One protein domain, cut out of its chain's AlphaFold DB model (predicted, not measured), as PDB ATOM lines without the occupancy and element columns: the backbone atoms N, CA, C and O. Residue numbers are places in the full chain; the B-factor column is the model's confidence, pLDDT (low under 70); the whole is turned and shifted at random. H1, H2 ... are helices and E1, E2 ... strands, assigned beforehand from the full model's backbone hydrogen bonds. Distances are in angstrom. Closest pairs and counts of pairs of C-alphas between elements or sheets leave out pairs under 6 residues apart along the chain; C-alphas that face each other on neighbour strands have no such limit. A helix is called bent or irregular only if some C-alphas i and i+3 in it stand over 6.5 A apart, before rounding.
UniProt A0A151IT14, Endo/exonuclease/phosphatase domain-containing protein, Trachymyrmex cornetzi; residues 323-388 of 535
ATOM      1  N   ILE A 323     -34.769   9.009-108.410       48.50
ATOM      2  CA  ILE A 323     -33.497   8.394-108.825       48.50
ATOM      3  C   ILE A 323     -33.197   7.229-107.892       48.50
ATOM      4  O   ILE A 323     -33.058   7.437-106.691       48.50
ATOM      5  N   PHE A 324     -33.046   6.022-108.431       53.12
ATOM      6  CA  PHE A 324     -32.596   4.876-107.646       53.12
ATOM      7  C   PHE A 324     -31.101   5.016-107.317       53.12
ATOM      8  O   PHE A 324     -30.248   4.984-108.207       53.12
ATOM      9  N   SER A 325     -30.778   5.241-106.042       54.94
ATOM     10  CA  SER A 325     -29.405   5.415-105.568       54.94
ATOM     11  C   SER A 325     -28.840   4.079-105.109       54.94
ATOM     12  O   SER A 325     -29.208   3.574-104.051       54.94
ATOM     13  N   TYR A 326     -27.912   3.540-105.897       60.91
ATOM     14  CA  TYR A 326     -27.190   2.303-105.592       60.91
ATOM     15  C   TYR A 326     -25.826   2.541-104.925       60.91
ATOM     16  O   TYR A 326     -25.145   1.593-104.550       60.91
ATOM     17  N   ARG A 327     -25.400   3.805-104.791       60.06
ATOM     18  CA  ARG A 327     -24.128   4.183-104.159       60.06
ATOM     19  C   ARG A 327     -24.384   4.911-102.849       60.06
ATOM     20  O   ARG A 327     -25.188   5.845-102.813       60.06
ATOM     21  N   LEU A 328     -23.639   4.542-101.810       66.81
ATOM     22  CA  LEU A 328     -23.508   5.372-100.619       66.81
ATOM     23  C   LEU A 328     -22.568   6.542-100.921       66.81
ATOM     24  O   LEU A 328     -21.373   6.360-101.145       66.81
ATOM     25  N   ALA A 329     -23.115   7.754-100.938       64.12
ATOM     26  CA  ALA A 329     -22.325   8.973-101.029       64.12
ATOM     27  C   ALA A 329     -21.929   9.416 -99.615       64.12
ATOM     28  O   ALA A 329     -22.727  10.033 -98.914       64.12
ATOM     29  N   LEU A 330     -20.706   9.084 -99.201       71.38
ATOM     30  CA  LEU A 330     -20.146   9.536 -97.927       71.38
ATOM     31  C   LEU A 330     -19.524  10.924 -98.099       71.38
ATOM     32  O   LEU A 330     -18.782  11.167 -99.054       71.38
ATOM     33  N   ASN A 331     -19.809  11.843 -97.175       75.12
ATOM     34  CA  ASN A 331     -19.043  13.085 -97.087       75.12
ATOM     35  C   ASN A 331     -17.685  12.817 -96.400       75.12
ATOM     36  O   ASN A 331     -17.453  11.744 -95.845       75.12
ATOM     37  N   GLY A 332     -16.768  13.790 -96.424       75.94
ATOM     38  CA  GLY A 332     -15.416  13.601 -95.883       75.94
ATOM     39  C   GLY A 332     -15.363  13.264 -94.385       75.94
ATOM     40  O   GLY A 332     -14.437  12.585 -93.948       75.94
ATOM     41  N   ARG A 333     -16.358  13.694 -93.598       82.50
ATOM     42  CA  ARG A 333     -16.463  13.359 -92.172       82.50
ATOM     43  C   ARG A 333     -16.954  11.925 -91.987       82.50
ATOM     44  O   ARG A 333     -16.331  11.173 -91.245       82.50
ATOM     45  N   ASP A 334     -18.012  11.548 -92.697       81.31
ATOM     46  CA  ASP A 334     -18.615  10.215 -92.620       81.31
ATOM     47  C   ASP A 334     -17.635   9.144 -93.107       81.31
ATOM     48  O   ASP A 334     -17.481   8.110 -92.467       81.31
ATOM     49  N   ALA A 335     -16.896   9.420 -94.188       81.56
ATOM     50  CA  ALA A 335     -15.855   8.530 -94.695       81.56
ATOM     51  C   ALA A 335     -14.730   8.314 -93.669       81.56
ATOM     52  O   ALA A 335     -14.250   7.193 -93.505       81.56
ATOM     53  N   LYS A 336     -14.336   9.371 -92.946       87.44
ATOM     54  CA  LYS A 336     -13.311   9.286 -91.900       87.44
ATOM     55  C   LYS A 336     -13.801   8.484 -90.694       87.44
ATOM     56  O   LYS A 336     -13.065   7.638 -90.203       87.44
ATOM     57  N   MET A 337     -15.038   8.714 -90.254       85.38
ATOM     58  CA  MET A 337     -15.663   7.948 -89.169       85.38
ATOM     59  C   MET A 337     -15.799   6.468 -89.535       85.38
ATOM     60  O   MET A 337     -15.413   5.610 -88.749       85.38
ATOM     61  N   PHE A 338     -16.267   6.177 -90.751       86.94
ATOM     62  CA  PHE A 338     -16.399   4.815 -91.261       86.94
ATOM     63  C   PHE A 338     -15.051   4.089 -91.303       86.94
ATOM     64  O   PHE A 338     -14.933   2.979 -90.788       86.94
ATOM     65  N   TYR A 339     -14.010   4.745 -91.828       88.50
ATOM     66  CA  TYR A 339     -12.651   4.206 -91.812       88.50
ATOM     67  C   TYR A 339     -12.160   3.928 -90.386       88.50
ATOM     68  O   TYR A 339     -11.654   2.844 -90.113       88.50
ATOM     69  N   SER A 340     -12.325   4.883 -89.465       89.88
ATOM     70  CA  SER A 340     -11.892   4.720 -88.076       89.88
ATOM     71  C   SER A 340     -12.604   3.563 -87.372       89.88
ATOM     72  O   SER A 340     -11.940   2.784 -86.699       89.88
ATOM     73  N   SER A 341     -13.914   3.389 -87.565       88.69
ATOM     74  CA  SER A 341     -14.665   2.276 -86.966       88.69
ATOM     75  C   SER A 341     -14.287   0.910 -87.546       88.69
ATOM     76  O   SER A 341     -14.149  -0.057 -86.796       88.69
ATOM     77  N   LEU A 342     -14.054   0.821 -88.860       89.88
ATOM     78  CA  LEU A 342     -13.526  -0.403 -89.473       89.88
ATOM     79  C   LEU A 342     -12.128  -0.732 -88.948       89.88
ATOM     80  O   LEU A 342     -11.844  -1.874 -88.604       89.88
ATOM     81  N   PHE A 343     -11.267   0.277 -88.831       91.00
ATOM     82  CA  PHE A 343      -9.919   0.091 -88.313       91.00
ATOM     83  C   PHE A 343      -9.932  -0.386 -86.854       91.00
ATOM     84  O   PHE A 343      -9.219  -1.327 -86.511       91.00
ATOM     85  N   SER A 344     -10.783   0.204 -86.011       89.06
ATOM     86  CA  SER A 344     -10.923  -0.179 -84.601       89.06
ATOM     87  C   SER A 344     -11.476  -1.590 -84.395       89.06
ATOM     88  O   SER A 344     -11.080  -2.226 -83.432       89.06
ATOM     89  N   SER A 345     -12.347  -2.074 -85.284       89.31
ATOM     90  CA  SER A 345     -12.939  -3.426 -85.217       89.31
ATOM     91  C   SER A 345     -12.141  -4.500 -85.967       89.31
ATOM     92  O   SER A 345     -12.510  -5.672 -85.961       89.31
ATOM     93  N   SER A 346     -11.054  -4.114 -86.645       88.06
ATOM     94  CA  SER A 346     -10.324  -5.007 -87.552       88.06
ATOM     95  C   SER A 346      -9.702  -6.211 -86.841       88.06
ATOM     96  O   SER A 346      -9.735  -7.316 -87.371       88.06
ATOM     97  N   LYS A 347      -9.159  -6.024 -85.634       88.62
ATOM     98  CA  LYS A 347      -8.484  -7.095 -84.888       88.62
ATOM     99  C   LYS A 347      -9.446  -8.192 -84.455       88.62
ATOM    100  O   LYS A 347      -9.075  -9.357 -84.495       88.62
ATOM    101  N   GLU A 348     -10.639  -7.820 -84.015       87.12
ATOM    102  CA  GLU A 348     -11.704  -8.744 -83.636       87.12
ATOM    103  C   GLU A 348     -12.269  -9.433 -84.879       87.12
ATOM    104  O   GLU A 348     -12.363 -10.654 -84.898       87.12
ATOM    105  N   PHE A 349     -12.503  -8.677 -85.957       89.56
ATOM    106  CA  PHE A 349     -12.960  -9.223 -87.235       89.56
ATOM    107  C   PHE A 349     -12.046 -10.342 -87.754       89.56
ATOM    108  O   PHE A 349     -12.528 -11.431 -88.043       89.56
ATOM    109  N   PHE A 350     -10.725 -10.117 -87.815       89.06
ATOM    110  CA  PHE A 350      -9.774 -11.113 -88.332       89.06
ATOM    111  C   PHE A 350      -9.639 -12.374 -87.462       89.06
ATOM    112  O   PHE A 350      -9.078 -13.359 -87.934       89.06
ATOM    113  N   LYS A 351     -10.130 -12.368 -86.215       89.50
ATOM    114  CA  LYS A 351     -10.129 -13.558 -85.345       89.50
ATOM    115  C   LYS A 351     -11.304 -14.495 -85.610       89.50
ATOM    116  O   LYS A 351     -11.192 -15.675 -85.307       89.50
ATOM    117  N   GLU A 352     -12.408 -13.970 -86.130       89.38
ATOM    118  CA  GLU A 352     -13.682 -14.689 -86.273       89.38
ATOM    119  C   GLU A 352     -13.997 -15.061 -87.730       89.38
ATOM    120  O   GLU A 352     -15.107 -15.490 -88.029       89.38
ATOM    121  N   ILE A 353     -13.037 -14.897 -88.649       90.94
ATOM    122  CA  ILE A 353     -13.244 -15.197 -90.070       90.94
ATOM    123  C   ILE A 353     -13.478 -16.707 -90.263       90.94
ATOM    124  O   ILE A 353     -12.616 -17.497 -89.871       90.94
ATOM    125  N   PRO A 354     -14.593 -17.110 -90.903       92.69
ATOM    126  CA  PRO A 354     -14.838 -18.497 -91.296       92.69
ATOM    127  C   PRO A 354     -13.769 -19.050 -92.252       92.69
ATOM    128  O   PRO A 354     -13.207 -18.315 -93.061       92.69
ATOM    129  N   GLU A 355     -13.511 -20.359 -92.205       87.94
ATOM    130  CA  GLU A 355     -12.555 -21.015 -93.116       87.94
ATOM    131  C   GLU A 355     -13.108 -21.177 -94.543       87.94
ATOM    132  O   GLU A 355     -12.351 -21.171 -95.517       87.94
ATOM    133  N   GLU A 356     -14.430 -21.317 -94.682       93.69
ATOM    134  CA  GLU A 356     -15.095 -21.458 -95.977       93.69
ATOM    135  C   GLU A 356     -15.157 -20.098 -96.695       93.69
ATOM    136  O   GLU A 356     -15.411 -19.051 -96.100       93.69
ATOM    137  N   THR A 357     -14.858 -20.091 -97.997       88.12
ATOM    138  CA  THR A 357     -14.593 -18.850 -98.744       88.12
ATOM    139  C   THR A 357     -15.849 -18.002 -98.964       88.12
ATOM    140  O   THR A 357     -15.768 -16.771 -98.939       88.12
ATOM    141  N   ILE A 358     -17.000 -18.633 -99.199       89.69
ATOM    142  CA  ILE A 358     -18.281 -17.947 -99.404       89.69
ATOM    143  C   ILE A 358     -18.765 -17.361 -98.072       89.69
ATOM    144  O   ILE A 358     -19.151 -16.193 -98.021       89.69
ATOM    145  N   GLU A 359     -18.666 -18.122 -96.986       90.94
ATOM    146  CA  GLU A 359     -18.995 -17.691 -95.628       90.94
ATOM    147  C   GLU A 359     -18.086 -16.550 -95.165       90.94
ATOM    148  O   GLU A 359     -18.572 -15.561 -94.619       90.94
ATOM    149  N   ALA A 360     -16.784 -16.615 -95.456       88.81
ATOM    150  CA  ALA A 360     -15.849 -15.528 -95.178       88.81
ATOM    151  C   ALA A 360     -16.198 -14.242 -95.945       88.81
ATOM    152  O   ALA A 360     -16.090 -13.137 -95.399       88.81
ATOM    153  N   TYR A 361     -16.640 -14.364 -97.202       89.44
ATOM    154  CA  TYR A 361     -17.084 -13.221 -97.998       89.44
ATOM    155  C   TYR A 361     -18.370 -12.598 -97.446       89.44
ATOM    156  O   TYR A 361     -18.439 -11.373 -97.304       89.44
ATOM    157  N   GLU A 362     -19.370 -13.413 -97.110       91.19
ATOM    158  CA  GLU A 362     -20.620 -12.924 -96.519       91.19
ATOM    159  C   GLU A 362     -20.371 -12.283 -95.154       91.19
ATOM    160  O   GLU A 362     -20.840 -11.171 -94.913       91.19
ATOM    161  N   PHE A 363     -19.528 -12.897 -94.318       90.75
ATOM    162  CA  PHE A 363     -19.105 -12.345 -93.033       90.75
ATOM    163  C   PHE A 363     -18.427 -10.974 -93.191       90.75
ATOM    164  O   PHE A 363     -18.759 -10.014 -92.493       90.75
ATOM    165  N   PHE A 364     -17.528 -10.830 -94.171       90.38
ATOM    166  CA  PHE A 364     -16.907  -9.546 -94.503       90.38
ATOM    167  C   PHE A 364     -17.926  -8.507 -94.993       90.38
ATOM    168  O   PHE A 364     -17.928  -7.358 -94.541       90.38
ATOM    169  N   ALA A 365     -18.810  -8.897 -95.912       87.25
ATOM    170  CA  ALA A 365     -19.832  -8.015 -96.460       87.25
ATOM    171  C   ALA A 365     -20.833  -7.561 -95.384       87.25
ATOM    172  O   ALA A 365     -21.261  -6.402 -95.404       87.25
ATOM    173  N   ASP A 366     -21.194  -8.440 -94.448       88.38
ATOM    174  CA  ASP A 366     -22.041  -8.130 -93.299       88.38
ATOM    175  C   ASP A 366     -21.349  -7.194 -92.317       88.38
ATOM    176  O   ASP A 366     -21.960  -6.214 -91.887       88.38
ATOM    177  N   HIS A 367     -20.063  -7.403 -92.029       89.75
ATOM    178  CA  HIS A 367     -19.292  -6.500 -91.173       89.75
ATOM    179  C   HIS A 367     -19.260  -5.069 -91.727       89.75
ATOM    180  O   HIS A 367     -19.532  -4.097 -91.010       89.75
ATOM    181  N   LEU A 368     -19.022  -4.925 -93.037       87.31
ATOM    182  CA  LEU A 368     -19.076  -3.632 -93.724       87.31
ATOM    183  C   LEU A 368     -20.479  -3.010 -93.674       87.31
ATOM    184  O   LEU A 368     -20.615  -1.818 -93.377       87.31
ATOM    185  N   ARG A 369     -21.528  -3.800 -93.948       84.75
ATOM    186  CA  ARG A 369     -22.925  -3.335 -93.921       84.75
ATOM    187  C   ARG A 369     -23.347  -2.895 -92.520       84.75
ATOM    188  O   ARG A 369     -23.952  -1.833 -92.381       84.75
ATOM    189  N   ASN A 370     -23.003  -3.659 -91.490       86.25
ATOM    190  CA  ASN A 370     -23.373  -3.384 -90.103       86.25
ATOM    191  C   ASN A 370     -22.623  -2.171 -89.552       86.25
ATOM    192  O   ASN A 370     -23.236  -1.310 -88.921       86.25
ATOM    193  N   THR A 371     -21.339  -2.025 -89.888       87.06
ATOM    194  CA  THR A 371     -20.557  -0.829 -89.539       87.06
ATOM    195  C   THR A 371     -21.100   0.421 -90.240       87.06
ATOM    196  O   THR A 371     -21.161   1.498 -89.652       87.06
ATOM    197  N   ALA A 372     -21.558   0.301 -91.490       81.94
ATOM    198  CA  ALA A 372     -22.193   1.415 -92.187       81.94
ATOM    199  C   ALA A 372     -23.552   1.773 -91.556       81.94
ATOM    200  O   ALA A 372     -23.859   2.953 -91.390       81.94
ATOM    201  N   ARG A 373     -24.354   0.773 -91.164       81.25
ATOM    202  CA  ARG A 373     -25.657   0.978 -90.508       81.25
ATOM    203  C   ARG A 373     -25.535   1.599 -89.114       81.25
ATOM    204  O   ARG A 373     -26.368   2.425 -88.764       81.25
ATOM    205  N   SER A 374     -24.509   1.263 -88.335       82.62
ATOM    206  CA  SER A 374     -24.339   1.831 -86.988       82.62
ATOM    207  C   SER A 374     -23.941   3.313 -86.995       82.62
ATOM    208  O   SER A 374     -24.245   4.036 -86.051       82.62
ATOM    209  N   LEU A 375     -23.283   3.780 -88.062       78.81
ATOM    210  CA  LEU A 375     -22.762   5.148 -88.166       78.81
ATOM    211  C   LEU A 375     -23.653   6.097 -88.969       78.81
ATOM    212  O   LEU A 375     -23.645   7.306 -88.737       78.81
ATOM    213  N   LEU A 376     -24.373   5.572 -89.958       74.69
ATOM    214  CA  LEU A 376     -25.177   6.375 -90.870       74.69
ATOM    215  C   LEU A 376     -26.628   6.426 -90.398       74.69
ATOM    216  O   LEU A 376     -27.127   5.503 -89.766       74.69
ATOM    217  N   SER A 377     -27.339   7.501 -90.738       70.25
ATOM    218  CA  SER A 377     -28.767   7.616 -90.417       70.25
ATOM    219  C   SER A 377     -29.584   6.480 -91.049       70.25
ATOM    220  O   SER A 377     -29.278   6.085 -92.177       70.25
ATOM    221  N   GLU A 378     -30.685   6.065 -90.413       65.06
ATOM    222  CA  GLU A 378     -31.618   5.038 -90.929       65.06
ATOM    223  C   GLU A 378     -32.042   5.264 -92.389       65.06
ATOM    224  O   GLU A 378     -32.207   4.330 -93.173       65.06
ATOM    225  N   LYS A 379     -32.128   6.531 -92.811       58.03
ATOM    226  CA  LYS A 379     -32.450   6.928 -94.191       58.03
ATOM    227  C   LYS A 379     -31.412   6.479 -95.236       58.03
ATOM    228  O   LYS A 379     -31.712   6.554 -96.427       58.03
ATOM    229  N   MET A 380     -30.214   6.060 -94.827       59.72
ATOM    230  CA  MET A 380     -29.108   5.598 -95.681       59.72
ATOM    231  C   MET A 380     -28.855   4.084 -95.582       59.72
ATOM    232  O   MET A 380     -27.968   3.581 -96.266       59.72
ATOM    233  N   HIS A 381     -29.622   3.353 -94.763       61.50
ATOM    234  CA  HIS A 381     -29.435   1.911 -94.527       61.50
ATOM    235  C   HIS A 381     -29.915   1.020 -95.678       61.50
ATOM    236  O   HIS A 381     -29.561  -0.159 -95.724       61.50
ATOM    237  N   TYR A 382     -30.704   1.576 -96.603       59.81
ATOM    238  CA  TYR A 382     -31.365   0.837 -97.676       59.81
ATOM    239  C   TYR A 382     -31.118   1.480 -99.041       59.81
ATOM    240  O   TYR A 382     -31.100   2.710 -99.175       59.81
ATOM    241  N   LEU A 383     -30.992   0.633-100.069       59.78
ATOM    242  CA  LEU A 383     -31.113   1.049-101.464       59.78
ATOM    243  C   LEU A 383     -32.441   1.775-101.627       59.78
ATOM    244  O   LEU A 383     -33.494   1.257-101.254       59.78
ATOM    245  N   ARG A 384     -32.396   2.999-102.144       54.47
ATOM    246  CA  ARG A 384     -33.596   3.826-102.173       54.47
ATOM    247  C   ARG A 384     -33.670   4.697-103.395       54.47
ATOM    248  O   ARG A 384     -32.677   5.214-103.909       54.47
ATOM    249  N   THR A 385     -34.906   4.948-103.770       51.41
ATOM    250  CA  THR A 385     -35.255   6.003-104.696       51.41
ATOM    251  C   THR A 385     -35.193   7.341-103.961       51.41
ATOM    252  O   THR A 385     -35.996   7.621-103.073       51.41
ATOM    253  N   VAL A 386     -34.199   8.163-104.293       56.41
ATOM    254  CA  VAL A 386     -33.995   9.498-103.729       56.41
ATOM    255  C   VAL A 386     -34.653  10.538-104.629       56.41
ATOM    256  O   VAL A 386     -34.530  10.498-105.854       56.41
ATOM    257  N   LEU A 387     -35.310  11.506-103.994       46.34
ATOM    258  CA  LEU A 387     -35.753  12.739-104.628       46.34
ATOM    259  C   LEU A 387     -34.551  13.665-104.805       46.34
ATOM    260  O   LEU A 387     -34.069  14.259-103.842       46.34
ATOM    261  N   ALA A 388     -34.036  13.764-106.027       47.47
ATOM    262  CA  ALA A 388     -32.921  14.655-106.322       47.47
ATOM    263  C   ALA A 388     -33.433  15.998-106.870       47.47
ATOM    264  O   ALA A 388     -34.149  16.009-107.880       47.47
TER     265      ALA A 388
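Overview. This is residues 323 to 388 of the 535 residues of the protein "Endo/exonuclease/phosphatase domain-containing protein" of Trachymyrmex cornetzi (UniProt A0A151IT14). A small sheet of two short strands, E1 and E2, stands at one end, and two helices, H1 and H2, open away from it as a V whose wide end their link spans. The 66 printed residues, mostly helix by class, run E1, H1, H2, E2, with the sheet antiparallel. The whole is loose, radius of gyration of the C-alphas 13.8 A, and spans 43 by 25 by 15 A.

Along the chain. Find C-alpha 323 at (-33.497, 8.394, -108.825); E1 runs 6.0 A to residue 325. E2, residues 384 to 387, runs 9.5 A to (-35.753, 12.739, -104.628). H2, residues 357 to 375, is 27.5 A long. H1, residues 332 to 349, 24.5 A, has a kink of 28 degrees near residue 343 and is irregular: C-alphas 344 and 347 are 7.3 A apart.

Arrangement. Between E1 and E2, antiparallel at 134 degrees, find N 325 and O 384 within hydrogen-bond range, 2.9 A. H2 touches H1 with residues 367 to 375 alone, the closest C-alphas, Phe 338 and Ala 372, 6.8 A apart; they run opposite ways at a steep tilt of 45 degrees. Every O i to N i+4 pair is within range in H2, 12 of 14 in H1.

Size, cuts and confidence. The farthest C-alphas, Glu 355 and Ala 388, are 43.1 A apart. The printed part has no cut, and its three links are short. Residues 323 to 329 and 378 to 388 have pLDDT under 70.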